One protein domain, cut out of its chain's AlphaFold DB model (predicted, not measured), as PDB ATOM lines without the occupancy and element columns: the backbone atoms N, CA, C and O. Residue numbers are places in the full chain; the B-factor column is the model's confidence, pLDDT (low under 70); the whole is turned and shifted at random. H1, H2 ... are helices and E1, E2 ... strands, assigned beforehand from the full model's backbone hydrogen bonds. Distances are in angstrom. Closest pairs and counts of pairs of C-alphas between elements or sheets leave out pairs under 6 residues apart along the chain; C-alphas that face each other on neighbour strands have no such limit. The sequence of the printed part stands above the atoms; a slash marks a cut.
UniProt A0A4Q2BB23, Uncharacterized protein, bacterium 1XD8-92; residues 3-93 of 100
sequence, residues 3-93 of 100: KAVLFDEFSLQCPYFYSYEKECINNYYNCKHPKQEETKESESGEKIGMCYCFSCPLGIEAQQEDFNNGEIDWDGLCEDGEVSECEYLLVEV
ATOM      1  N   LYS A   3     118.860 146.352 128.730       95.50
ATOM      2  CA  LYS A   3     118.163 147.085 129.783       95.50
ATOM      3  C   LYS A   3     117.997 148.540 129.362       95.50
ATOM      4  O   LYS A   3     118.955 149.135 128.864       95.50
ATOM      5  N   ALA A   4     116.806 149.098 129.548       96.06
ATOM      6  CA  ALA A   4     116.582 150.529 129.422       96.06
ATOM      7  C   ALA A   4     117.090 151.240 130.683       96.06
ATOM      8  O   ALA A   4     116.863 150.790 131.807       96.06
ATOM      9  N   VAL A   5     117.796 152.348 130.497       95.75
ATOM     10  CA  VAL A   5     118.303 153.199 131.579       95.75
ATOM     11  C   VAL A   5     118.056 154.659 131.243       95.75
ATOM     12  O   VAL A   5     117.996 155.023 130.067       95.75
ATOM     13  N   LEU A   6     117.964 155.509 132.265       95.75
ATOM     14  CA  LEU A   6     117.900 156.953 132.067       95.75
ATOM     15  C   LEU A   6     119.229 157.464 131.505       95.75
ATOM     16  O   LEU A   6     120.309 157.172 132.029       95.75
ATOM     17  N   PHE A   7     119.145 158.252 130.440       94.88
ATOM     18  CA  PHE A   7     120.295 158.814 129.743       94.88
ATOM     19  C   PHE A   7     121.193 159.643 130.668       94.88
ATOM     20  O   PHE A   7     122.419 159.503 130.629       94.88
ATOM     21  N   ASP A   8     120.596 160.472 131.527       93.75
ATOM     22  CA  ASP A   8     121.339 161.299 132.480       93.75
ATOM     23  C   ASP A   8     122.111 160.439 133.491       93.75
ATOM     24  O   ASP A   8     123.291 160.684 133.750       93.75
ATOM     25  N   GLU A   9     121.487 159.384 134.020       94.06
ATOM     26  CA  GLU A   9     122.134 158.468 134.964       94.06
ATOM     27  C   GLU A   9     123.286 157.701 134.311       94.06
ATOM     28  O   GLU A   9     124.372 157.594 134.890       94.06
ATOM     29  N   PHE A  10     123.081 157.223 133.081       94.62
ATOM     30  CA  PHE A  10     124.123 156.575 132.290       94.62
ATOM     31  C   PHE A  10     125.299 157.522 132.023       94.62
ATOM     32  O   PHE A  10     126.462 157.164 132.234       94.62
ATOM     33  N   SER A  11     125.008 158.748 131.583       93.56
ATOM     34  CA  SER A  11     126.016 159.743 131.207       93.56
ATOM     35  C   SER A  11     126.912 160.114 132.387       93.56
ATOM     36  O   SER A  11     128.133 160.178 132.232       93.56
ATOM     37  N   LEU A  12     126.339 160.263 133.585       92.44
ATOM     38  CA  LEU A  12     127.083 160.566 134.814       92.44
ATOM     39  C   LEU A  12     128.088 159.475 135.212       92.44
ATOM     40  O   LEU A  12     129.076 159.768 135.888       92.44
ATOM     41  N   GLN A  13     127.852 158.225 134.810       94.06
ATOM     42  CA  GLN A  13     128.721 157.087 135.122       94.06
ATOM     43  C   GLN A  13     129.670 156.727 133.969       94.06
ATOM     44  O   GLN A  13     130.654 156.009 134.167       94.06
ATOM     45  N   CYS A  14     129.406 157.225 132.761       95.00
ATOM     46  CA  CYS A  14     130.163 156.875 131.568       95.00
ATOM     47  C   CYS A  14     131.561 157.533 131.566       95.00
ATOM     48  O   CYS A  14     131.680 158.758 131.553       95.00
ATOM     49  N   PRO A  15     132.664 156.763 131.459       96.00
ATOM     50  CA  PRO A  15     134.024 157.320 131.460       96.00
ATOM     51  C   PRO A  15     134.372 158.113 130.184       96.00
ATOM     52  O   PRO A  15     135.393 158.812 130.121       96.00
ATOM     53  N   TYR A  16     133.541 157.986 129.148       96.94
ATOM     54  CA  TYR A  16     133.675 158.689 127.874       96.94
ATOM     55  C   TYR A  16     132.770 159.916 127.769       96.94
ATOM     56  O   TYR A  16     132.879 160.656 126.791       96.94
ATOM     57  N   PHE A  17     131.908 160.150 128.752       96.81
ATOM     58  CA  PHE A  17     131.114 161.362 128.812       96.81
ATOM     59  C   PHE A  17     132.002 162.573 129.118       96.81
ATOM     60  O   PHE A  17     132.977 162.483 129.874       96.81
ATOM     61  N   TYR A  18     131.684 163.708 128.501       96.88
ATOM     62  CA  TYR A  18     132.208 165.014 128.882       96.88
ATOM     63  C   TYR A  18     131.287 166.131 128.384       96.88
ATOM     64  O   TYR A  18     130.501 165.934 127.460       96.88
ATOM     65  N   SER A  19     131.460 167.321 128.953       96.12
ATOM     66  CA  SER A  19     130.825 168.547 128.478       96.12
ATOM     67  C   SER A  19     131.847 169.429 127.769       96.12
ATOM     68  O   SER A  19     132.934 169.709 128.283       96.12
ATOM     69  N   TYR A  20     131.538 169.824 126.537       95.75
ATOM     70  CA  TYR A  20     132.386 170.707 125.748       95.75
ATOM     71  C   TYR A  20     132.160 172.164 126.164       95.75
ATOM     72  O   TYR A  20     131.318 172.866 125.624       95.75
ATOM     73  N   GLU A  21     132.948 172.644 127.122       94.12
ATOM     74  CA  GLU A  21     132.759 173.961 127.761       94.12
ATOM     75  C   GLU A  21     132.953 175.181 126.837       94.12
ATOM     76  O   GLU A  21     132.639 176.306 127.222       94.12
ATOM     77  N   LYS A  22     133.513 175.004 125.630       94.00
ATOM     78  CA  LYS A  22     133.789 176.133 124.722       94.00
ATOM     79  C   LYS A  22     132.547 176.596 123.954       94.00
ATOM     80  O   LYS A  22     132.498 177.751 123.544       94.00
ATOM     81  N   GLU A  23     131.589 175.702 123.719       94.19
ATOM     82  CA  GLU A  23     130.415 175.944 122.877       94.19
ATOM     83  C   GLU A  23     129.278 174.997 123.289       94.19
ATOM     84  O   GLU A  23     129.526 173.840 123.617       94.19
ATOM     85  N   CYS A  24     128.025 175.452 123.213       94.38
ATOM     86  CA  CYS A  24     126.851 174.602 123.434       94.38
ATOM     87  C   CYS A  24     126.648 173.613 122.267       94.38
ATOM     88  O   CYS A  24     125.787 173.786 121.400       94.38
ATOM     89  N   ILE A  25     127.470 172.566 122.231       94.50
ATOM     90  CA  ILE A  25     127.413 171.486 121.244       94.50
ATOM     91  C   ILE A  25     126.768 170.263 121.885       94.50
ATOM     92  O   ILE A  25     127.158 169.863 122.980       94.50
ATOM     93  N   ASN A  26     125.809 169.647 121.185       92.75
ATOM     94  CA  ASN A  26     125.057 168.474 121.651       92.75
ATOM     95  C   ASN A  26     124.427 168.705 123.039       92.75
ATOM     96  O   ASN A  26     124.405 167.802 123.865       92.75
ATOM     97  N   ASN A  27     123.999 169.941 123.328       92.62
ATOM     98  CA  ASN A  27     123.489 170.356 124.640       92.62
ATOM     99  C   ASN A  27     124.438 170.026 125.812       92.62
ATOM    100  O   ASN A  27     123.973 169.747 126.909       92.62
ATOM    101  N   TYR A  28     125.757 170.056 125.580       95.06
ATOM    102  CA  TYR A  28     126.811 169.666 126.530       95.06
ATOM    103  C   TYR A  28     126.894 168.166 126.849       95.06
ATOM    104  O   TYR A  28     127.666 167.773 127.728       95.06
ATOM    105  N   TYR A  29     126.163 167.328 126.113       94.94
ATOM    106  CA  TYR A  29     126.241 165.878 126.208       94.94
ATOM    107  C   TYR A  29     127.140 165.311 125.111       94.94
ATOM    108  O   TYR A  29     126.693 164.834 124.059       94.94
ATOM    109  N   ASN A  30     128.448 165.395 125.345       96.31
ATOM    110  CA  ASN A  30     129.464 164.999 124.383       96.31
ATOM    111  C   ASN A  30     130.101 163.664 124.771       96.31
ATOM    112  O   ASN A  30     130.143 163.262 125.934       96.31
ATOM    113  N   CYS A  31     130.613 162.960 123.767       96.25
ATOM    114  CA  CYS A  31     131.206 161.645 123.947       96.25
ATOM    115  C   CYS A  31     132.567 161.564 123.255       96.25
ATOM    116  O   CYS A  31     132.727 161.983 122.108       96.25
ATOM    117  N   LYS A  32     133.568 161.038 123.969       96.44
ATOM    118  CA  LYS A  32     134.926 160.768 123.450       96.44
ATOM    119  C   LYS A  32     135.175 159.275 123.220       96.44
ATOM    120  O   LYS A  32     136.329 158.844 123.180       96.44
ATOM    121  N   HIS A  33     134.118 158.464 123.141       95.88
ATOM    122  CA  HIS A  33     134.266 157.032 122.905       95.88
ATOM    123  C   HIS A  33     134.936 156.810 121.533       95.88
ATOM    124  O   HIS A  33     134.462 157.365 120.547       95.88
ATOM    125  N   PRO A  34     136.002 155.994 121.404       94.75
ATOM    126  CA  PRO A  34     136.732 155.844 120.136       94.75
ATOM    127  C   PRO A  34     135.907 155.299 118.963       94.75
ATOM    128  O   PRO A  34     136.290 155.461 117.812       94.75
ATOM    129  N   LYS A  35     134.802 154.614 119.273       94.06
ATOM    130  CA  LYS A  35     133.825 154.099 118.298       94.06
ATOM    131  C   LYS A  35     132.614 155.024 118.084       94.06
ATOM    132  O   LYS A  35     131.675 154.607 117.431       94.06
ATOM    133  N   GLN A  36     132.601 156.217 118.681       94.62
ATOM    134  CA  GLN A  36     131.559 157.210 118.427       94.62
ATOM    135  C   GLN A  36     131.785 157.804 117.032       94.62
ATOM    136  O   GLN A  36     132.800 158.465 116.805       94.62
ATOM    137  N   GLU A  37     130.875 157.535 116.100       94.69
ATOM    138  CA  GLU A  37     130.999 157.944 114.695       94.69
ATOM    139  C   GLU A  37     130.182 159.202 114.372       94.69
ATOM    140  O   GLU A  37     130.534 159.956 113.460       94.69
ATOM    141  N   GLU A  38     129.129 159.480 115.136       95.19
ATOM    142  CA  GLU A  38     128.290 160.660 114.974       95.19
ATOM    143  C   GLU A  38     128.871 161.843 115.748       95.19
ATOM    144  O   GLU A  38     128.955 161.881 116.982       95.19
ATOM    145  N   THR A  39     129.298 162.846 114.984       95.94
ATOM    146  CA  THR A  39     129.974 164.035 115.503       95.94
ATOM    147  C   THR A  39     129.327 165.305 114.976       95.94
ATOM    148  O   THR A  39     128.849 165.335 113.842       95.94
ATOM    149  N   LYS A  40     129.393 166.379 115.762       95.88
ATOM    150  CA  LYS A  40     129.090 167.746 115.334       95.88
ATOM    151  C   LYS A  40     130.386 168.551 115.257       95.88
ATOM    152  O   LYS A  40     131.256 168.403 116.113       95.88
ATOM    153  N   GLU A  41     130.534 169.368 114.223       96.69
ATOM    154  CA  GLU A  41     131.685 170.264 114.080       96.69
ATOM    155  C   GLU A  41     131.463 171.530 114.921       96.69
ATOM    156  O   GLU A  41     130.384 172.121 114.871       96.69
ATOM    157  N   SER A  42     132.462 171.913 115.716       95.50
ATOM    158  CA  SER A  42     132.484 173.191 116.443       95.50
ATOM    159  C   SER A  42     132.842 174.358 115.528       95.50
ATOM    160  O   SER A  42     133.426 174.157 114.463       95.50
ATOM    161  N   GLU A  43     132.637 175.594 115.986       95.31
ATOM    162  CA  GLU A  43     133.074 176.795 115.248       95.31
ATOM    163  C   GLU A  43     134.582 176.809 114.926       95.31
ATOM    164  O   GLU A  43     135.023 177.438 113.966       95.31
ATOM    165  N   SER A  44     135.389 176.096 115.719       93.81
ATOM    166  CA  SER A  44     136.839 175.966 115.519       93.81
ATOM    167  C   SER A  44     137.255 174.842 114.558       93.81
ATOM    168  O   SER A  44     138.449 174.668 114.309       93.81
ATOM    169  N   GLY A  45     136.299 174.067 114.036       95.69
ATOM    170  CA  GLY A  45     136.540 172.901 113.179       95.69
ATOM    171  C   GLY A  45     136.831 171.595 113.933       95.69
ATOM    172  O   GLY A  45     137.108 170.570 113.312       95.69
ATOM    173  N   GLU A  46     136.794 171.597 115.272       95.12
ATOM    174  CA  GLU A  46     136.925 170.382 116.092       95.12
ATOM    175  C   GLU A  46     135.678 169.495 115.936       95.12
ATOM    176  O   GLU A  46     134.558 170.003 116.010       95.12
ATOM    177  N   LYS A  47     135.857 168.180 115.743       96.19
ATOM    178  CA  LYS A  47     134.758 167.203 115.684       96.19
ATOM    179  C   LYS A  47     134.431 166.679 117.078       96.19
ATOM    180  O   LYS A  47     135.273 166.047 117.711       96.19
ATOM    181  N   ILE A  48     133.199 166.895 117.520       97.31
ATOM    182  CA  ILE A  48     132.729 166.609 118.876       97.31
ATOM    183  C   ILE A  48     131.681 165.492 118.823       97.31
ATOM    184  O   ILE A  48     130.615 165.666 118.231       97.31
ATOM    185  N   GLY A  49     131.973 164.339 119.430       96.69
ATOM    186  CA  GLY A  49     131.069 163.183 119.443       96.69
ATOM    187  C   GLY A  49     129.770 163.428 120.214       96.69
ATOM    188  O   GLY A  49     129.755 164.153 121.215       96.69
ATOM    189  N   MET A  50     128.679 162.823 119.751       94.88
ATOM    190  CA  MET A  50     127.350 162.878 120.375       94.88
ATOM    191  C   MET A  50     127.203 161.762 121.422       94.88
ATOM    192  O   MET A  50     127.661 160.646 121.198       94.88
ATOM    193  N   CYS A  51     126.633 162.047 122.598       93.31
ATOM    194  CA  CYS A  51     126.457 161.020 123.638       93.31
ATOM    195  C   CYS A  51     125.139 160.238 123.515       93.31
ATOM    196  O   CYS A  51     125.092 159.081 123.916       93.31
ATOM    197  N   TYR A  52     124.103 160.851 122.948       84.75
ATOM    198  CA  TYR A  52     122.738 160.319 122.858       84.75
ATOM    199  C   TYR A  52     122.416 159.684 121.493       84.75
ATOM    200  O   TYR A  52     121.262 159.622 121.114       84.75
ATOM    201  N   CYS A  53     123.412 159.271 120.709       85.19
ATOM    202  CA  CYS A  53     123.195 158.796 119.338       85.19
ATOM    203  C   CYS A  53     123.373 157.274 119.187       85.19
ATOM    204  O   CYS A  53     123.880 156.585 120.076       85.19
ATOM    205  N   PHE A  54     123.006 156.748 118.018       87.94
ATOM    206  CA  PHE A  54     122.968 155.307 117.744       87.94
ATOM    207  C   PHE A  54     124.338 154.646 117.586       87.94
ATOM    208  O   PHE A  54     124.455 153.428 117.716       87.94
ATOM    209  N   SER A  55     125.386 155.414 117.297       90.75
ATOM    210  CA  SER A  55     126.739 154.872 117.105       90.75
ATOM    211  C   SER A  55     127.513 154.630 118.407       90.75
ATOM    212  O   SER A  55     128.614 154.074 118.376       90.75
ATOM    213  N   CYS A  56     126.963 154.988 119.573       91.62
ATOM    214  CA  CYS A  56     127.597 154.667 120.849       91.62
ATOM    215  C   CYS A  56     127.510 153.151 121.134       91.62
ATOM    216  O   CYS A  56     126.420 152.599 121.247       91.62
ATOM    217  N   PRO A  57     128.640 152.443 121.324       90.62
ATOM    218  CA  PRO A  57     128.617 150.997 121.569       90.62
ATOM    219  C   PRO A  57     128.304 150.627 123.023       90.62
ATOM    220  O   PRO A  57     128.250 149.443 123.339       90.62
ATOM    221  N   LEU A  58     128.206 151.615 123.917       92.31
ATOM    222  CA  LEU A  58     127.940 151.399 125.341       92.31
ATOM    223  C   LEU A  58     126.465 151.585 125.700       92.31
ATOM    224  O   LEU A  58     126.044 151.124 126.754       92.31
ATOM    225  N   GLY A  59     125.702 152.253 124.841       92.00
ATOM    226  CA  GLY A  59     124.282 152.500 125.020       92.00
ATOM    227  C   GLY A  59     123.745 153.195 123.781       92.00
ATOM    228  O   GLY A  59     124.292 154.222 123.386       92.00
ATOM    229  N   ILE A  60     122.726 152.614 123.159       93.19
ATOM    230  CA  ILE A  60     122.059 153.191 121.984       93.19
ATOM    231  C   ILE A  60     120.799 153.923 122.433       93.19
ATOM    232  O   ILE A  60     120.162 153.491 123.390       93.19
ATOM    233  N   GLU A  61     120.438 155.014 121.764       94.19
ATOM    234  CA  GLU A  61     119.176 155.707 122.036       94.19
ATOM    235  C   GLU A  61     117.993 154.755 121.844       94.19
ATOM    236  O   GLU A  61     117.909 154.065 120.824       94.19
ATOM    237  N   ALA A  62     117.108 154.692 122.839       94.69
ATOM    238  CA  ALA A  62     115.873 153.934 122.713       94.69
ATOM    239  C   ALA A  62     114.916 154.661 121.763       94.69
ATOM    240  O   ALA A  62     114.857 155.890 121.735       94.69
ATOM    241  N   GLN A  63     114.160 153.903 120.984       94.94
ATOM    242  CA  GLN A  63     113.133 154.412 120.082       94.94
ATOM    243  C   GLN A  63     111.753 153.907 120.504       94.94
ATOM    244  O   GLN A  63     111.624 152.942 121.259       94.94
ATOM    245  N   GLN A  64     110.692 154.527 119.991       95.81
ATOM    246  CA  GLN A  64     109.322 154.123 120.319       95.81
ATOM    247  C   GLN A  64     109.031 152.658 119.949       95.81
ATOM    248  O   GLN A  64     108.237 151.986 120.614       95.81
ATOM    249  N   GLU A  65     109.672 152.133 118.903       94.25
ATOM    250  CA  GLU A  65     109.564 150.732 118.499       94.25
ATOM    251  C   GLU A  65     110.153 149.764 119.536       94.25
ATOM    252  O   GLU A  65     109.659 148.640 119.662       94.25
ATOM    253  N   ASP A  66     111.152 150.198 120.310       94.75
ATOM    254  CA  ASP A  66     111.814 149.381 121.330       94.75
ATOM    255  C   ASP A  66     110.900 149.089 122.525       94.75
ATOM    256  O   ASP A  66     111.038 148.049 123.166       94.75
ATOM    257  N   PHE A  67     109.911 149.945 122.795       93.50
ATOM    258  CA  PHE A  67     108.956 149.721 123.887       93.50
ATOM    259  C   PHE A  67     108.196 148.396 123.744       93.50
ATOM    260  O   PHE A  67     107.887 147.722 124.724       93.50
ATOM    261  N   ASN A  68     107.929 147.978 122.504       91.19
ATOM    262  CA  ASN A  68     107.227 146.728 122.219       91.19
ATOM    263  C   ASN A  68     108.170 145.517 122.104       91.19
ATOM    264  O   ASN A  68     107.715 144.410 121.801       91.19
ATOM    265  N   ASN A  69     109.476 145.702 122.314       91.88
ATOM    266  CA  ASN A  69     110.457 144.630 122.244       91.88
ATOM    267  C   ASN A  69     110.548 143.886 123.585       91.88
ATOM    268  O   ASN A  69     111.121 144.379 124.552       91.88
ATOM    269  N   GLY A  70     110.037 142.652 123.616       89.94
ATOM    270  CA  GLY A  70     110.043 141.798 124.810       89.94
ATOM    271  C   GLY A  70     111.424 141.317 125.278       89.94
ATOM    272  O   GLY A  70     111.498 140.605 126.275       89.94
ATOM    273  N   GLU A  71     112.506 141.662 124.574       92.12
ATOM    274  CA  GLU A  71     113.891 141.376 124.980       92.12
ATOM    275  C   GLU A  71     114.553 142.532 125.753       92.12
ATOM    276  O   GLU A  71     115.713 142.411 126.167       92.12
ATOM    277  N   ILE A  72     113.838 143.651 125.923       94.38
ATOM    278  CA  ILE A  72     114.295 144.830 126.659       94.38
ATOM    279  C   ILE A  72     113.634 144.846 128.032       94.38
ATOM    280  O   ILE A  72     112.409 144.889 128.154       94.38
ATOM    281  N   ASP A  73     114.460 144.839 129.070       95.19
ATOM    282  CA  ASP A  73     114.020 145.102 130.432       95.19
ATOM    283  C   ASP A  73     113.904 146.614 130.651       95.19
ATOM    284  O   ASP A  73     114.909 147.326 130.653       95.19
ATOM    285  N   TRP A  74     112.676 147.098 130.820       94.94
ATOM    286  CA  TRP A  74     112.403 148.508 131.093       94.94
ATOM    287  C   TRP A  74     112.459 148.855 132.584       94.94
ATOM    288  O   TRP A  74     112.461 150.035 132.905       94.94
ATOM    289  N   ASP A  75     112.515 147.876 133.498       92.25
ATOM    290  CA  ASP A  75     112.626 148.093 134.956       92.25
ATOM    291  C   ASP A  75     111.621 149.123 135.527       92.25
ATOM    292  O   ASP A  75     111.934 149.917 136.412       92.25
ATOM    293  N   GLY A  76     110.400 149.153 134.980       90.75
ATOM    294  CA  GLY A  76     109.361 150.118 135.365       90.75
ATOM    295  C   GLY A  76     109.538 151.536 134.802       90.75
ATOM    296  O   GLY A  76     108.792 152.430 135.182       90.75
ATOM    297  N   LEU A  77     110.494 151.768 133.902       93.38
ATOM    298  CA  LEU A  77     110.585 152.993 133.103       93.38
ATOM    299  C   LEU A  77     109.526 153.001 131.990       93.38
ATOM    300  O   LEU A  77     109.041 151.944 131.579       93.38
ATOM    301  N   CYS A  78     109.207 154.194 131.467       91.62
ATOM    302  CA  CYS A  78     108.257 154.370 130.359       91.62
ATOM    303  C   CYS A  78     106.842 153.814 130.675       91.62
ATOM    304  O   CYS A  78     106.197 153.192 129.830       91.62
ATOM    305  N   GLU A  79     106.342 153.998 131.909       89.06
ATOM    306  CA  GLU A  79     105.044 153.440 132.358       89.06
ATOM    307  C   GLU A  79     103.828 153.961 131.570       89.06
ATOM    308  O   GLU A  79     102.793 153.293 131.508       89.06
ATOM    309  N   ASP A  80     103.936 155.150 130.979       91.38
ATOM    310  CA  ASP A  80     102.920 155.750 130.108       91.38
ATOM    311  C   ASP A  80     102.935 155.187 128.677       91.38
ATOM    312  O   ASP A  80     101.985 155.406 127.920       91.38
ATOM    313  N   GLY A  81     103.956 154.399 128.332       92.12
ATOM    314  CA  GLY A  81     104.135 153.771 127.026       92.12
ATOM    315  C   GLY A  81     104.705 154.685 125.943       92.12
ATOM    316  O   GLY A  81     104.731 154.282 124.775       92.12
ATOM    317  N   GLU A  82     105.165 155.884 126.304       94.12
ATOM    318  CA  GLU A  82     105.771 156.846 125.383       94.12
ATOM    319  C   GLU A  82     107.283 156.951 125.636       94.12
ATOM    320  O   GLU A  82     107.736 157.385 126.692       94.12
ATOM    321  N   VAL A  83     108.090 156.550 124.647       93.94
ATOM    322  CA  VAL A  83     109.555 156.640 124.742       93.94
ATOM    323  C   VAL A  83     109.975 158.031 124.290       93.94
ATOM    324  O   VAL A  83     109.996 158.320 123.093       93.94
ATOM    325  N   SER A  84     110.315 158.902 125.239       92.50
ATOM    326  CA  SER A  84     110.815 160.238 124.918       92.50
ATOM    327  C   SER A  84     112.197 160.183 124.265       92.50
ATOM    328  O   SER A  84     113.106 159.487 124.732       92.50
ATOM    329  N   GLU A  85     112.379 160.996 123.225       88.62
ATOM    330  CA  GLU A  85     113.683 161.230 122.599       88.62
ATOM    331  C   GLU A  85     114.711 161.729 123.630       88.62
ATOM    332  O   GLU A  85     114.403 162.560 124.489       88.62
ATOM    333  N   CYS A  86     115.946 161.237 123.524       87.88
ATOM    334  CA  CYS A  86     117.084 161.562 124.390       87.88
ATOM    335  C   CYS A  86     116.905 161.263 125.895       87.88
ATOM    336  O   CYS A  86     117.763 161.659 126.686       87.88
ATOM    337  N   GLU A  87     115.841 160.570 126.315       93.88
ATOM    338  CA  GLU A  87     115.596 160.249 127.732       93.88
ATOM    339  C   GLU A  87     116.135 158.869 128.127       93.88
ATOM    340  O   GLU A  87     116.657 158.701 129.230       93.88
ATOM    341  N   TYR A  88     116.065 157.893 127.219       95.50
ATOM    342  CA  TYR A  88     116.387 156.496 127.509       95.50
ATOM    343  C   TYR A  88     117.495 155.959 126.604       95.50
ATOM    344  O   TYR A  88     117.512 156.188 125.393       95.50
ATOM    345  N   LEU A  89     118.400 155.178 127.191       95.62
ATOM    346  CA  LEU A  89     119.376 154.374 126.461       95.62
ATOM    347  C   LEU A  89     119.130 152.890 126.695       95.62
ATOM    348  O   LEU A  89     118.771 152.471 127.792       95.62
ATOM    349  N   LEU A  90     119.412 152.086 125.677       95.12
ATOM    350  CA  LEU A  90     119.448 150.635 125.766       95.12
ATOM    351  C   LEU A  90     120.894 150.179 125.923       95.12
ATOM    352  O   LEU A  90     121.712 150.351 125.014       95.12
ATOM    353  N   VAL A  91     121.203 149.576 127.066       94.38
ATOM    354  CA  VAL A  91     122.536 149.056 127.387       94.38
ATOM    355  C   VAL A  91     122.533 147.532 127.351       94.38
ATOM    356  O   VAL A  91     121.581 146.888 127.794       94.38
ATOM    357  N   GLU A  92     123.599 146.942 126.811       91.94
ATOM    358  CA  GLU A  92     123.802 145.494 126.893       91.94
ATOM    359  C   GLU A  92     124.189 145.127 128.326       91.94
ATOM    360  O   GLU A  92     125.195 145.608 128.851       91.94
ATOM    361  N   VAL A  93     123.400 144.254 128.944       87.38
ATOM    362  CA  VAL A  93     123.734 143.623 130.218       87.38
ATOM    363  C   VAL A  93     124.061 142.154 129.967       87.38
ATOM    364  O   VAL A  93     123.338 141.438 129.254       87.38
TER     365      VAL A  93
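What this domain is: This is residues 3 to 93 of the 100 residues of an uncharacterized protein of bacterium 1XD8-92 (UniProt A0A4Q2BB23). With little regular structure, this is an elongated, loop-rich body of two lobes: one holds the antiparallel sheet E1 - E4 and H2, the other the antiparallel hairpin E2 and E3. Residues 60 to 61 pair with E4, and residues 30 to 31 with E3. The printed part has 91 residues, 28 in named elements, in the order E1 H1 E2 E3 H2 E4, class mixed; it is compact, radius of gyration of the C-alphas 13.8 A, spanning 44 by 23 by 21 A.

Where its parts are: E1, residues 3 to 6, begins at C-alpha (118.163, 147.085, 129.783). H1 is 7 to 13, 10.1 A; E2 39 to 41; E3 47 to 50; H2 64 to 68. E4, 88 to 92, 13.3 A, ends at C-alpha (123.802, 145.494, 126.893).

How they stand to each other: Across the antiparallel neighbours E1 and E4, N 5 and O 89 are within hydrogen-bond range at 2.9 A, and across the hairpin E2 and E3, N 40 and O 48 are within hydrogen-bond range at 2.8 A. The closest C-alphas of H1 and E4, Phe 7 and Tyr 88, are 5.1 A apart. E3 and E4 are apart. O i to N i+4 pairs within range: H1 2 of 3, H2 0 of 1, with 2 of 2 i+3 pairs.

The domain as a whole: The printed part has no cut. The links H1 to E2, E3 to H2 and H2 to E4 are long. No printed residue is under pLDDT 70.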